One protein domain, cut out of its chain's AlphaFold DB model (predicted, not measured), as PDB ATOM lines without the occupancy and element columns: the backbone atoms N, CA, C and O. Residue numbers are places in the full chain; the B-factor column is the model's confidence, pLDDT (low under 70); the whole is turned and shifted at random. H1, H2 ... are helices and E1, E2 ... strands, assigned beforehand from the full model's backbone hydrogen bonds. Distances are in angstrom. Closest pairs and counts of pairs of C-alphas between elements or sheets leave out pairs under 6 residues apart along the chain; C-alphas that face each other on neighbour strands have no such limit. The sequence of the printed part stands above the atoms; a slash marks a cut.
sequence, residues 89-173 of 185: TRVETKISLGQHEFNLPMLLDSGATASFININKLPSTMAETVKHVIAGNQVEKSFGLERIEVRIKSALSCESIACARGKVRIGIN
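This is residues 89 to 173 of the 185 residues of the protein "Hypothetical protein" of Brachionus calyciflorus (UniProt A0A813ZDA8). What shape do these atoms make? A small, strongly twisted sheet of three strands, E2, E1 and E5, stands at one end, and a long hairpin of E3 and E4 reaches away from it, with H1 packed on the hairpin by residues 129 to 134. E4 runs on into E5, and the hairpin's tip, residues 153 to 158, sticks out. What is printed? The 85 residues, of mixed class, hold one named helix and five named strands, in the order E1 E2 H1 E3 E4 E5; both sheets are antiparallel. How large is it? It is only just compact, close to loose, with a radius of gyration of the C-alphas of 13.9 A, and spans 40 by 34 by 19 A.

Where is the largest sheet? E1 is residues 90 to 97, beginning at C-alpha 90 (-55.005, -2.150, -14.091); E2 is residues 100 to 107, 20.8 A long; E5 is residues 168 to 172, ending at C-alpha 172 (-56.965, -0.852, -24.941). And the rest? H1 is residues 124 to 134, 15.3 A; E3 is residues 145 to 153, 23.8 A; E4 is residues 158 to 166, 23.6 A.

Which strands pair? Inner strand E1 is antiparallel to E2, with N 95 and O 102 at 2.7 A, and to E5, with N 94 and O 171 at 2.8 A. In the hairpin E3 and E4, N 146 and O 165 are 2.8 A apart. Where is the helix? The closest C-alphas of H1 and E4, Ile 134 and Cys 163, are 5.5 A apart; every O i to N i+4 pair in H1 is within hydrogen-bond range. How do the sheets join? E4 bends by 55 degrees at residue 162, and meets E5 only through their link.

How far does it reach? The C-alphas farthest apart, of Leu 156 and Asn 173, are 41.1 A apart. Is it continuous? The printed part has no cut, and the link from E2 to H1, 16 residues, is long. Where is confidence low? Residues 89, 109 to 116, 140 to 142, 151 to 157 and 169 to 173 have pLDDT under 70.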
ATOM      1  N   THR A  89     -53.896   1.837 -11.744       62.22
ATOM      2  CA  THR A  89     -55.091   1.043 -12.034       62.22
ATOM      3  C   THR A  89     -54.764   0.094 -13.170       62.22
ATOM      4  O   THR A  89     -54.166   0.490 -14.168       62.22
ATOM      5  N   ARG A  90     -55.126  -1.181 -13.004       70.88
ATOM      6  CA  ARG A  90     -55.005  -2.150 -14.091       70.88
ATOM      7  C   ARG A  90     -56.154  -1.928 -15.060       70.88
ATOM      8  O   ARG A  90     -57.302  -1.882 -14.622       70.88
ATOM      9  N   VAL A  91     -55.835  -1.809 -16.338       73.81
ATOM     10  CA  VAL A  91     -56.817  -1.722 -17.417       73.81
ATOM     11  C   VAL A  91     -56.882  -3.058 -18.136       73.81
ATOM     12  O   VAL A  91     -55.874  -3.759 -18.247       73.81
ATOM     13  N   GLU A  92     -58.077  -3.435 -18.576       77.81
ATOM     14  CA  GLU A  92     -58.253  -4.635 -19.385       77.81
ATOM     15  C   GLU A  92     -57.656  -4.381 -20.771       77.81
ATOM     16  O   GLU A  92     -58.103  -3.500 -21.509       77.81
ATOM     17  N   THR A  93     -56.623  -5.146 -21.109       76.50
ATOM     18  CA  THR A  93     -55.829  -4.931 -22.313       76.50
ATOM     19  C   THR A  93     -55.959  -6.127 -23.236       76.50
ATOM     20  O   THR A  93     -55.636  -7.250 -22.853       76.50
ATOM     21  N   LYS A  94     -56.383  -5.892 -24.476       80.62
ATOM     22  CA  LYS A  94     -56.337  -6.893 -25.537       80.62
ATOM     23  C   LYS A  94     -54.892  -7.052 -26.003       80.62
ATOM     24  O   LYS A  94     -54.273  -6.095 -26.456       80.62
ATOM     25  N   ILE A  95     -54.359  -8.257 -25.894       78.38
ATOM     26  CA  ILE A  95     -53.012  -8.629 -26.310       78.38
ATOM     27  C   ILE A  95     -53.121  -9.553 -27.515       78.38
ATOM     28  O   ILE A  95     -53.817 -10.567 -27.455       78.38
ATOM     29  N   SER A  96     -52.391  -9.237 -28.581       77.38
ATOM     30  CA  SER A  96     -52.174 -10.150 -29.702       77.38
ATOM     31  C   SER A  96     -50.718 -10.621 -29.715       77.38
ATOM     32  O   SER A  96     -49.795  -9.803 -29.763       77.38
ATOM     33  N   LEU A  97     -50.512 -11.937 -29.689       75.38
ATOM     34  CA  LEU A  97     -49.212 -12.596 -29.824       75.38
ATOM     35  C   LEU A  97     -49.289 -13.583 -30.992       75.38
ATOM     36  O   LEU A  97     -50.028 -14.568 -30.941       75.38
ATOM     37  N   GLY A  98     -48.544 -13.305 -32.061       73.12
ATOM     38  CA  GLY A  98     -48.705 -14.032 -33.318       73.12
ATOM     39  C   GLY A  98     -50.123 -13.863 -33.873       73.12
ATOM     40  O   GLY A  98     -50.591 -12.740 -34.063       73.12
ATOM     41  N   GLN A  99     -50.806 -14.982 -34.115       75.94
ATOM     42  CA  GLN A  99     -52.204 -15.022 -34.573       75.94
ATOM     43  C   GLN A  99     -53.221 -15.144 -33.425       75.94
ATOM     44  O   GLN A  99     -54.423 -15.209 -33.672       75.94
ATOM     45  N   HIS A 100     -52.757 -15.193 -32.176       76.69
ATOM     46  CA  HIS A 100     -53.615 -15.377 -31.012       76.69
ATOM     47  C   HIS A 100     -53.928 -14.045 -30.348       76.69
ATOM     48  O   HIS A 100     -53.032 -13.227 -30.146       76.69
ATOM     49  N   GLU A 101     -55.187 -13.861 -29.956       81.38
ATOM     50  CA  GLU A 101     -55.654 -12.684 -29.229       81.38
ATOM     51  C   GLU A 101     -56.323 -13.098 -27.920       81.38
ATOM     52  O   GLU A 101     -57.093 -14.057 -27.878       81.38
ATOM     53  N   PHE A 102     -56.037 -12.369 -26.848       81.81
ATOM     54  CA  PHE A 102     -56.613 -12.598 -25.526       81.81
ATOM     55  C   PHE A 102     -56.638 -11.289 -24.737       81.81
ATOM     56  O   PHE A 102     -55.923 -10.353 -25.077       81.81
ATOM     57  N   ASN A 103     -57.448 -11.209 -23.685       81.81
ATOM     58  CA  ASN A 103     -57.453 -10.045 -22.805       81.81
ATOM     59  C   ASN A 103     -56.692 -10.353 -21.513       81.81
ATOM     60  O   ASN A 103     -56.741 -11.475 -21.000       81.81
ATOM     61  N   LEU A 104     -55.960  -9.363 -21.015       79.12
ATOM     62  CA  LEU A 104     -55.210  -9.439 -19.776       79.12
ATOM     63  C   LEU A 104     -55.286  -8.087 -19.050       79.12
ATOM     64  O   LEU A 104     -54.960  -7.062 -19.651       79.12
ATOM     65  N   PRO A 105     -55.616  -8.055 -17.749       78.94
ATOM     66  CA  PRO A 105     -55.527  -6.831 -16.968       78.94
ATOM     67  C   PRO A 105     -54.058  -6.440 -16.767       78.94
ATOM     68  O   PRO A 105     -53.322  -7.097 -16.021       78.94
ATOM     69  N   MET A 106     -53.630  -5.353 -17.407       75.56
ATOM     70  CA  MET A 106     -52.259  -4.842 -17.345       75.56
ATOM     71  C   MET A 106     -52.192  -3.520 -16.594       75.56
ATOM     72  O   MET A 106     -53.101  -2.695 -16.662       75.56
ATOM     73  N   LEU A 107     -51.088  -3.308 -15.880       78.19
ATOM     74  CA  LEU A 107     -50.736  -1.977 -15.414       78.19
ATOM     75  C   LEU A 107     -49.978  -1.273 -16.540       78.19
ATOM     76  O   LEU A 107     -48.958  -1.789 -16.990       78.19
ATOM     77  N   LEU A 108     -50.484  -0.126 -16.986       72.25
ATOM     78  CA  LEU A 108     -49.793   0.700 -17.967       72.25
ATOM     79  C   LEU A 108     -48.918   1.703 -17.226       72.25
ATOM     80  O   LEU A 108     -49.422   2.515 -16.453       72.25
ATOM     81  N   ASP A 109     -47.616   1.611 -17.456       69.44
ATOM     82  CA  ASP A 109     -46.616   2.492 -16.873       69.44
ATOM     83  C   ASP A 109     -45.785   3.094 -18.007       69.44
ATOM     84  O   ASP A 109     -45.020   2.393 -18.667       69.44
ATOM     85  N   SER A 110     -45.965   4.393 -18.257       61.31
ATOM     86  CA  SER A 110     -45.231   5.117 -19.300       61.31
ATOM     87  C   SER A 110     -43.743   5.283 -18.980       61.31
ATOM     88  O   SER A 110     -42.982   5.663 -19.863       61.31
ATOM     89  N   GLY A 111     -43.326   5.038 -17.733       63.84
ATOM     90  CA  GLY A 111     -41.922   5.022 -17.329       63.84
ATOM     91  C   GLY A 111     -41.249   3.656 -17.490       63.84
ATOM     92  O   GLY A 111     -40.034   3.561 -17.323       63.84
ATOM     93  N   ALA A 112     -42.003   2.596 -17.801       63.38
ATOM     94  CA  ALA A 112     -41.451   1.255 -17.936       63.38
ATOM     95  C   ALA A 112     -40.822   1.043 -19.322       63.38
ATOM     96  O   ALA A 112     -41.459   1.233 -20.355       63.38
ATOM     97  N   THR A 113     -39.577   0.566 -19.343       60.88
ATOM     98  CA  THR A 113     -38.863   0.187 -20.577       60.88
ATOM     99  C   THR A 113     -39.304  -1.172 -21.125       60.88
ATOM    100  O   THR A 113     -39.095  -1.468 -22.300       60.88
ATOM    101  N   ALA A 114     -39.936  -2.003 -20.291       63.16
ATOM    102  CA  ALA A 114     -40.436  -3.319 -20.659       63.16
ATOM    103  C   ALA A 114     -41.693  -3.690 -19.861       63.16
ATOM    104  O   ALA A 114     -41.893  -3.255 -18.727       63.16
ATOM    105  N   SER A 115     -42.530  -4.545 -20.452       67.25
ATOM    106  CA  SER A 115     -43.691  -5.145 -19.788       67.25
ATOM    107  C   SER A 115     -43.415  -6.607 -19.453       67.25
ATOM    108  O   SER A 115     -43.052  -7.388 -20.328       67.25
ATOM    109  N   PHE A 116     -43.653  -6.996 -18.200       69.38
ATOM    110  CA  PHE A 116     -43.508  -8.380 -17.744       69.38
ATOM    111  C   PHE A 116     -44.882  -9.015 -17.535       69.38
ATOM    112  O   PHE A 116     -45.680  -8.555 -16.716       69.38
ATOM    113  N   ILE A 117     -45.159 -10.094 -18.269       73.88
ATOM    114  CA  ILE A 117     -46.424 -10.829 -18.187       73.88
ATOM    115  C   ILE A 117     -46.194 -12.144 -17.443       73.88
ATOM    116  O   ILE A 117     -45.323 -12.935 -17.796       73.88
ATOM    117  N   ASN A 118     -47.005 -12.405 -16.417       72.88
ATOM    118  CA  ASN A 118     -46.981 -13.686 -15.720       72.88
ATOM    119  C   ASN A 118     -47.566 -14.786 -16.621       72.88
ATOM    120  O   ASN A 118     -48.741 -14.727 -16.979       72.88
ATOM    121  N   ILE A 119     -46.770 -15.815 -16.921       77.44
ATOM    122  CA  ILE A 119     -47.148 -16.955 -17.777       77.44
ATOM    123  C   ILE A 119     -48.435 -17.636 -17.293       77.44
ATOM    124  O   ILE A 119     -49.256 -18.053 -18.103       77.44
ATOM    125  N   ASN A 120     -48.674 -17.689 -15.979       78.44
ATOM    126  CA  ASN A 120     -49.876 -18.307 -15.404       78.44
ATOM    127  C   ASN A 120     -51.166 -17.515 -15.675       78.44
ATOM    128  O   ASN A 120     -52.249 -17.956 -15.298       78.44
ATOM    129  N   LYS A 121     -51.055 -16.318 -16.257       80.50
ATOM    130  CA  LYS A 121     -52.192 -15.496 -16.682       80.50
ATOM    131  C   LYS A 121     -52.468 -15.596 -18.181       80.50
ATOM    132  O   LYS A 121     -53.443 -15.014 -18.642       80.50
ATOM    133  N   LEU A 122     -51.631 -16.315 -18.923       81.56
ATOM    134  CA  LEU A 122     -51.858 -16.590 -20.334       81.56
ATOM    135  C   LEU A 122     -52.875 -17.733 -20.500       81.56
ATOM    136  O   LEU A 122     -52.983 -18.588 -19.615       81.56
ATOM    137  N   PRO A 123     -53.580 -17.800 -21.644       83.75
ATOM    138  CA  PRO A 123     -54.298 -19.005 -22.049       83.75
ATOM    139  C   PRO A 123     -53.384 -20.237 -21.995       83.75
ATOM    140  O   PRO A 123     -52.198 -20.141 -22.317       83.75
ATOM    141  N   SER A 124     -53.920 -21.396 -21.602       84.81
ATOM    142  CA  SER A 124     -53.131 -22.609 -21.322       84.81
ATOM    143  C   SER A 124     -52.219 -23.022 -22.479       84.81
ATOM    144  O   SER A 124     -51.032 -23.254 -22.263       84.81
ATOM    145  N   THR A 125     -52.741 -23.020 -23.705       82.31
ATOM    146  CA  THR A 125     -51.985 -23.346 -24.923       82.31
ATOM    147  C   THR A 125     -50.795 -22.408 -25.129       82.31
ATOM    148  O   THR A 125     -49.697 -22.840 -25.465       82.31
ATOM    149  N   MET A 126     -50.973 -21.116 -24.857       80.81
ATOM    150  CA  MET A 126     -49.908 -20.118 -24.969       80.81
ATOM    151  C   MET A 126     -48.900 -20.242 -23.829       80.81
ATOM    152  O   MET A 126     -47.701 -20.098 -24.051       80.81
ATOM    153  N   ALA A 127     -49.370 -20.534 -22.616       85.38
ATOM    154  CA  ALA A 127     -48.507 -20.774 -21.468       85.38
ATOM    155  C   ALA A 127     -47.587 -21.983 -21.701       85.38
ATOM    156  O   ALA A 127     -46.407 -21.929 -21.360       85.38
ATOM    157  N   GLU A 128     -48.106 -23.057 -22.299       86.00
ATOM    158  CA  GLU A 128     -47.331 -24.235 -22.701       86.00
ATOM    159  C   GLU A 128     -46.311 -23.897 -23.790       86.00
ATOM    160  O   GLU A 128     -45.128 -24.201 -23.631       86.00
ATOM    161  N   THR A 129     -46.724 -23.176 -24.836       84.25
ATOM    162  CA  THR A 129     -45.811 -22.677 -25.875       84.25
ATOM    163  C   THR A 129     -44.672 -21.847 -25.283       84.25
ATOM    164  O   THR A 129     -43.506 -22.114 -25.569       84.25
ATOM    165  N   VAL A 130     -44.968 -20.882 -24.410       84.38
ATOM    166  CA  VAL A 130     -43.942 -20.047 -23.765       84.38
ATOM    167  C   VAL A 130     -42.983 -20.896 -22.926       84.38
ATOM    168  O   VAL A 130     -41.773 -20.684 -22.987       84.38
ATOM    169  N   LYS A 131     -43.483 -21.896 -22.189       86.81
ATOM    170  CA  LYS A 131     -42.632 -22.834 -21.437       86.81
ATOM    171  C   LYS A 131     -41.702 -23.623 -22.358       86.81
ATOM    172  O   LYS A 131     -40.531 -23.786 -22.026       86.81
ATOM    173  N   HIS A 132     -42.193 -24.078 -23.510       88.38
ATOM    174  CA  HIS A 132     -41.369 -24.766 -24.500       88.38
ATOM    175  C   HIS A 132     -40.280 -23.860 -25.084       88.38
ATOM    176  O   HIS A 132     -39.134 -24.297 -25.177       88.38
ATOM    177  N   VAL A 133     -40.594 -22.595 -25.387       86.00
ATOM    178  CA  VAL A 133     -39.592 -21.612 -25.834       86.00
ATOM    179  C   VAL A 133     -38.520 -21.395 -24.761       86.00
ATOM    180  O   VAL A 133     -37.332 -21.476 -25.059       86.00
ATOM    181  N   ILE A 134     -38.912 -21.185 -23.498       86.25
ATOM    182  CA  ILE A 134     -37.971 -20.988 -22.377       86.25
ATOM    183  C   ILE A 134     -37.053 -22.206 -22.189       86.25
ATOM    184  O   ILE A 134     -35.861 -22.048 -21.913       86.25
ATOM    185  N   ALA A 135     -37.588 -23.415 -22.384       87.81
ATOM    186  CA  ALA A 135     -36.829 -24.663 -22.340       87.81
ATOM    187  C   ALA A 135     -35.879 -24.860 -23.540       87.81
ATOM    188  O   ALA A 135     -35.084 -25.795 -23.529       87.81
ATOM    189  N   GLY A 136     -35.936 -23.993 -24.558       83.12
ATOM    190  CA  GLY A 136     -35.118 -24.094 -25.768       83.12
ATOM    191  C   GLY A 136     -35.657 -25.081 -26.805       83.12
ATOM    192  O   GLY A 136     -34.948 -25.424 -27.749       83.12
ATOM    193  N   ASN A 137     -36.901 -25.539 -26.659       86.38
ATOM    194  CA  ASN A 137     -37.527 -26.402 -27.652       86.38
ATOM    195  C   ASN A 137     -37.895 -25.585 -28.895       86.38
ATOM    196  O   ASN A 137     -38.312 -24.429 -28.788       86.38
ATOM    197  N   GLN A 138     -37.811 -26.200 -30.078       76.44
ATOM    198  CA  GLN A 138     -38.404 -25.594 -31.267       76.44
ATOM    199  C   GLN A 138     -39.921 -25.543 -31.106       76.44
ATOM    200  O   GLN A 138     -40.572 -26.568 -30.909       76.44
ATOM    201  N   VAL A 139     -40.469 -24.338 -31.216       75.88
ATOM    202  CA  VAL A 139     -41.908 -24.096 -31.286       75.88
ATOM    203  C   VAL A 139     -42.224 -23.481 -32.643       75.88
ATOM    204  O   VAL A 139     -41.338 -22.945 -33.314       75.88
ATOM    205  N   GLU A 140     -43.476 -23.589 -33.083       68.81
ATOM    206  CA  GLU A 140     -43.907 -22.982 -34.336       68.81
ATOM    207  C   GLU A 140     -43.509 -21.504 -34.423       68.81
ATOM    208  O   GLU A 140     -43.737 -20.706 -33.509       68.81
ATOM    209  N   LYS A 141     -42.988 -21.118 -35.594       65.38
ATOM    210  CA  LYS A 141     -42.629 -19.727 -35.915       65.38
ATOM    211  C   LYS A 141     -43.818 -18.759 -35.821       65.38
ATOM    212  O   LYS A 141     -43.604 -17.551 -35.767       65.38
ATOM    213  N   SER A 142     -45.051 -19.274 -35.797       65.19
ATOM    214  CA  SER A 142     -46.305 -18.516 -35.726       65.19
ATOM    215  C   SER A 142     -46.406 -17.612 -34.490       65.19
ATOM    216  O   SER A 142     -47.061 -16.573 -34.556       65.19
ATOM    217  N   PHE A 143     -45.719 -17.946 -33.392       70.31
ATOM    218  CA  PHE A 143     -45.742 -17.160 -32.152       70.31
ATOM    219  C   PHE A 143     -44.755 -15.987 -32.127       70.31
ATOM    220  O   PHE A 143     -44.932 -15.074 -31.323       70.31
ATOM    221  N   GLY A 144     -43.730 -15.985 -32.991       74.31
ATOM    222  CA  GLY A 144     -42.730 -14.910 -33.041       74.31
ATOM    223  C   GLY A 144     -41.980 -14.688 -31.720       74.31
ATOM    224  O   GLY A 144     -41.628 -13.550 -31.406       74.31
ATOM    225  N   LEU A 145     -41.794 -15.756 -30.938       78.62
ATOM    226  CA  LEU A 145     -41.071 -15.747 -29.670       78.62
ATOM    227  C   LEU A 145     -39.660 -16.320 -29.847       78.62
ATOM    228  O   LEU A 145     -39.483 -17.345 -30.504       78.62
ATOM    229  N   GLU A 146     -38.683 -15.702 -29.197       80.06
ATOM    230  CA  GLU A 146     -37.303 -16.171 -29.083       80.06
ATOM    231  C   GLU A 146     -36.943 -16.422 -27.615       80.06
ATOM    232  O   GLU A 146     -37.444 -15.750 -26.709       80.06
ATOM    233  N   ARG A 147     -36.071 -17.402 -27.366       83.25
ATOM    234  CA  ARG A 147     -35.498 -17.603 -26.034       83.25
ATOM    235  C   ARG A 147     -34.371 -16.602 -25.836       83.25
ATOM    236  O   ARG A 147     -33.432 -16.582 -26.624       83.25
ATOM    237  N   ILE A 148     -34.428 -15.858 -24.743       77.62
ATOM    238  CA  ILE A 148     -33.337 -14.995 -24.289       77.62
ATOM    239  C   ILE A 148     -32.935 -15.362 -22.865       77.62
ATOM    240  O   ILE A 148     -33.687 -16.020 -22.141       77.62
ATOM    241  N   GLU A 149     -31.768 -14.896 -22.449       76.44
ATOM    242  CA  GLU A 149     -31.355 -14.914 -21.052       76.44
ATOM    243  C   GLU A 149     -31.290 -13.483 -20.540       76.44
ATOM    244  O   GLU A 149     -30.617 -12.636 -21.117       76.44
ATOM    245  N   VAL A 150     -32.037 -13.212 -19.474       73.06
ATOM    246  CA  VAL A 150     -32.051 -11.912 -18.810       73.06
ATOM    247  C   VAL A 150     -31.251 -12.040 -17.531       73.06
ATOM    248  O   VAL A 150     -31.578 -12.862 -16.672       73.06
ATOM    249  N   ARG A 151     -30.216 -11.214 -17.385       69.50
ATOM    250  CA  ARG A 151     -29.482 -11.118 -16.126       69.50
ATOM    251  C   ARG A 151     -30.200 -10.146 -15.211       69.50
ATOM    252  O   ARG A 151     -30.299  -8.961 -15.512       69.50
ATOM    253  N   ILE A 152     -30.690 -10.661 -14.092       68.94
ATOM    254  CA  ILE A 152     -31.288  -9.853 -13.038       68.94
ATOM    255  C   ILE A 152     -30.230  -9.625 -11.972       68.94
ATOM    256  O   ILE A 152     -29.782 -10.565 -11.307       68.94
ATOM    257  N   LYS A 153     -29.842  -8.361 -11.812       66.12
ATOM    258  CA  LYS A 153     -28.963  -7.922 -10.733       66.12
ATOM    259  C   LYS A 153     -29.813  -7.429  -9.570       66.12
ATOM    260  O   LYS A 153     -30.712  -6.609  -9.724       66.12
ATOM    261  N   SER A 154     -29.514  -7.943  -8.390       68.50
ATOM    262  CA  SER A 154     -29.969  -7.405  -7.117       68.50
ATOM    263  C   SER A 154     -28.756  -6.952  -6.307       68.50
ATOM    264  O   SER A 154     -27.614  -7.276  -6.631       68.50
ATOM    265  N   ALA A 155     -28.996  -6.259  -5.194       56.91
ATOM    266  CA  ALA A 155     -27.926  -5.874  -4.273       56.91
ATOM    267  C   ALA A 155     -27.154  -7.077  -3.682       56.91
ATOM    268  O   ALA A 155     -26.075  -6.888  -3.125       56.91
ATOM    269  N   LEU A 156     -27.704  -8.296  -3.764       61.78
ATOM    270  CA  LEU A 156     -27.159  -9.497  -3.121       61.78
ATOM    271  C   LEU A 156     -26.705 -10.576  -4.111       61.78
ATOM    272  O   LEU A 156     -25.880 -11.415  -3.754       61.78
ATOM    273  N   SER A 157     -27.240 -10.586  -5.329       63.34
ATOM    274  CA  SER A 157     -26.983 -11.637  -6.312       63.34
ATOM    275  C   SER A 157     -27.203 -11.150  -7.739       63.34
ATOM    276  O   SER A 157     -27.969 -10.221  -7.989       63.34
ATOM    277  N   CYS A 158     -26.536 -11.812  -8.678       70.00
ATOM    278  CA  CYS A 158     -26.786 -11.678 -10.103       70.00
ATOM    279  C   CYS A 158     -27.166 -13.062 -10.626       70.00
ATOM    280  O   CYS A 158     -26.369 -13.994 -10.530       70.00
ATOM    281  N   GLU A 159     -28.375 -13.194 -11.158       72.56
ATOM    282  CA  GLU A 159     -28.909 -14.462 -11.656       72.56
ATOM    283  C   GLU A 159     -29.289 -14.325 -13.130       72.56
ATOM    284  O   GLU A 159     -29.833 -13.305 -13.545       72.56
ATOM    285  N   SER A 160     -28.988 -15.354 -13.926       73.31
ATOM    286  CA  SER A 160     -29.464 -15.450 -15.308       73.31
ATOM    287  C   SER A 160     -30.786 -16.207 -15.323       73.31
ATOM    288  O   SER A 160     -30.866 -17.327 -14.812       73.31
ATOM    289  N   ILE A 161     -31.822 -15.603 -15.901       78.62
ATOM    290  CA  ILE A 161     -33.149 -16.200 -16.029       78.62
ATOM    291  C   ILE A 161     -33.481 -16.354 -17.508       78.62
ATOM    292  O   ILE A 161     -33.442 -15.394 -18.277       78.62
ATOM    293  N   ALA A 162     -33.843 -17.573 -17.902       80.19
ATOM    294  CA  ALA A 162     -34.339 -17.842 -19.242       80.19
ATOM    295  C   ALA A 162     -35.751 -17.264 -19.413       80.19
ATOM    296  O   ALA A 162     -36.664 -17.574 -18.643       80.19
ATOM    297  N   CYS A 163     -35.931 -16.458 -20.452       80.25
ATOM    298  CA  CYS A 163     -37.174 -15.773 -20.773       80.25
ATOM    299  C   CYS A 163     -37.574 -16.044 -22.227       80.25
ATOM    300  O   CYS A 163     -36.737 -16.365 -23.070       80.25
ATOM    301  N   ALA A 164     -38.862 -15.878 -22.528       80.19
ATOM    302  CA  ALA A 164     -39.339 -15.761 -23.902       80.19
ATOM    303  C   ALA A 164     -39.547 -14.279 -24.222       80.19
ATOM    304  O   ALA A 164     -40.291 -13.592 -23.519       80.19
ATOM    305  N   ARG A 165     -38.902 -13.794 -25.280       81.19
ATOM    306  CA  ARG A 165     -39.052 -12.435 -25.802       81.19
ATOM    307  C   ARG A 165     -39.806 -12.484 -27.117       81.19
ATOM    308  O   ARG A 165     -39.627 -13.399 -27.906       81.19
ATOM    309  N   GLY A 166     -40.640 -11.489 -27.373       74.81
ATOM    310  CA  GLY A 166     -41.270 -11.328 -28.674       74.81
ATOM    311  C   GLY A 166     -42.073 -10.047 -28.760       74.81
ATOM    312  O   GLY A 166     -42.139  -9.263 -27.811       74.81
ATOM    313  N   LYS A 167     -42.678  -9.830 -29.926       73.56
ATOM    314  CA  LYS A 167     -43.509  -8.654 -30.186       73.56
ATOM    315  C   LYS A 167     -44.957  -8.962 -29.832       73.56
ATOM    316  O   LYS A 167     -45.541  -9.905 -30.362       73.56
ATOM    317  N   VAL A 168     -45.541  -8.127 -28.984       70.31
ATOM    318  CA  VAL A 168     -46.971  -8.150 -28.667       70.31
ATOM    319  C   VAL A 168     -47.646  -6.919 -29.255       70.31
ATOM    320  O   VAL A 168     -47.066  -5.833 -29.271       70.31
ATOM    321  N   ARG A 169     -48.875  -7.075 -29.748       69.00
ATOM    322  CA  ARG A 169     -49.752  -5.940 -30.058       69.00
ATOM    323  C   ARG A 169     -50.678  -5.720 -28.879       69.00
ATOM    324  O   ARG A 169     -51.230  -6.678 -28.350       69.00
ATOM    325  N   ILE A 170     -50.831  -4.467 -28.480       67.19
ATOM    326  CA  ILE A 170     -51.658  -4.066 -27.349       67.19
ATOM    327  C   ILE A 170     -52.788  -3.182 -27.877       67.19
ATOM    328  O   ILE A 170     -52.533  -2.181 -28.540       67.19
ATOM    329  N   GLY A 171     -54.029  -3.561 -27.585       62.06
ATOM    330  CA  GLY A 171     -55.225  -2.753 -27.785       62.06
ATOM    331  C   GLY A 171     -55.904  -2.488 -26.445       62.06
ATOM    332  O   GLY A 171     -56.114  -3.409 -25.661       62.06
ATOM    333  N   ILE A 172     -56.255  -1.235 -26.167       66.31
ATOM    334  CA  ILE A 172     -56.965  -0.852 -24.941       66.31
ATOM    335  C   ILE A 172     -58.393  -0.497 -25.348       66.31
ATOM    336  O   ILE A 172     -58.634   0.539 -25.964       66.31
ATOM    337  N   ASN A 173     -59.339  -1.376 -25.025       60.44
ATOM    338  CA  ASN A 173     -60.749  -1.178 -25.344       60.44
ATOM    339  C   ASN A 173     -61.463  -0.506 -24.168       60.44
ATOM    340  O   ASN A 173     -62.257  -1.149 -23.494       60.44
TER     341      ASN A 173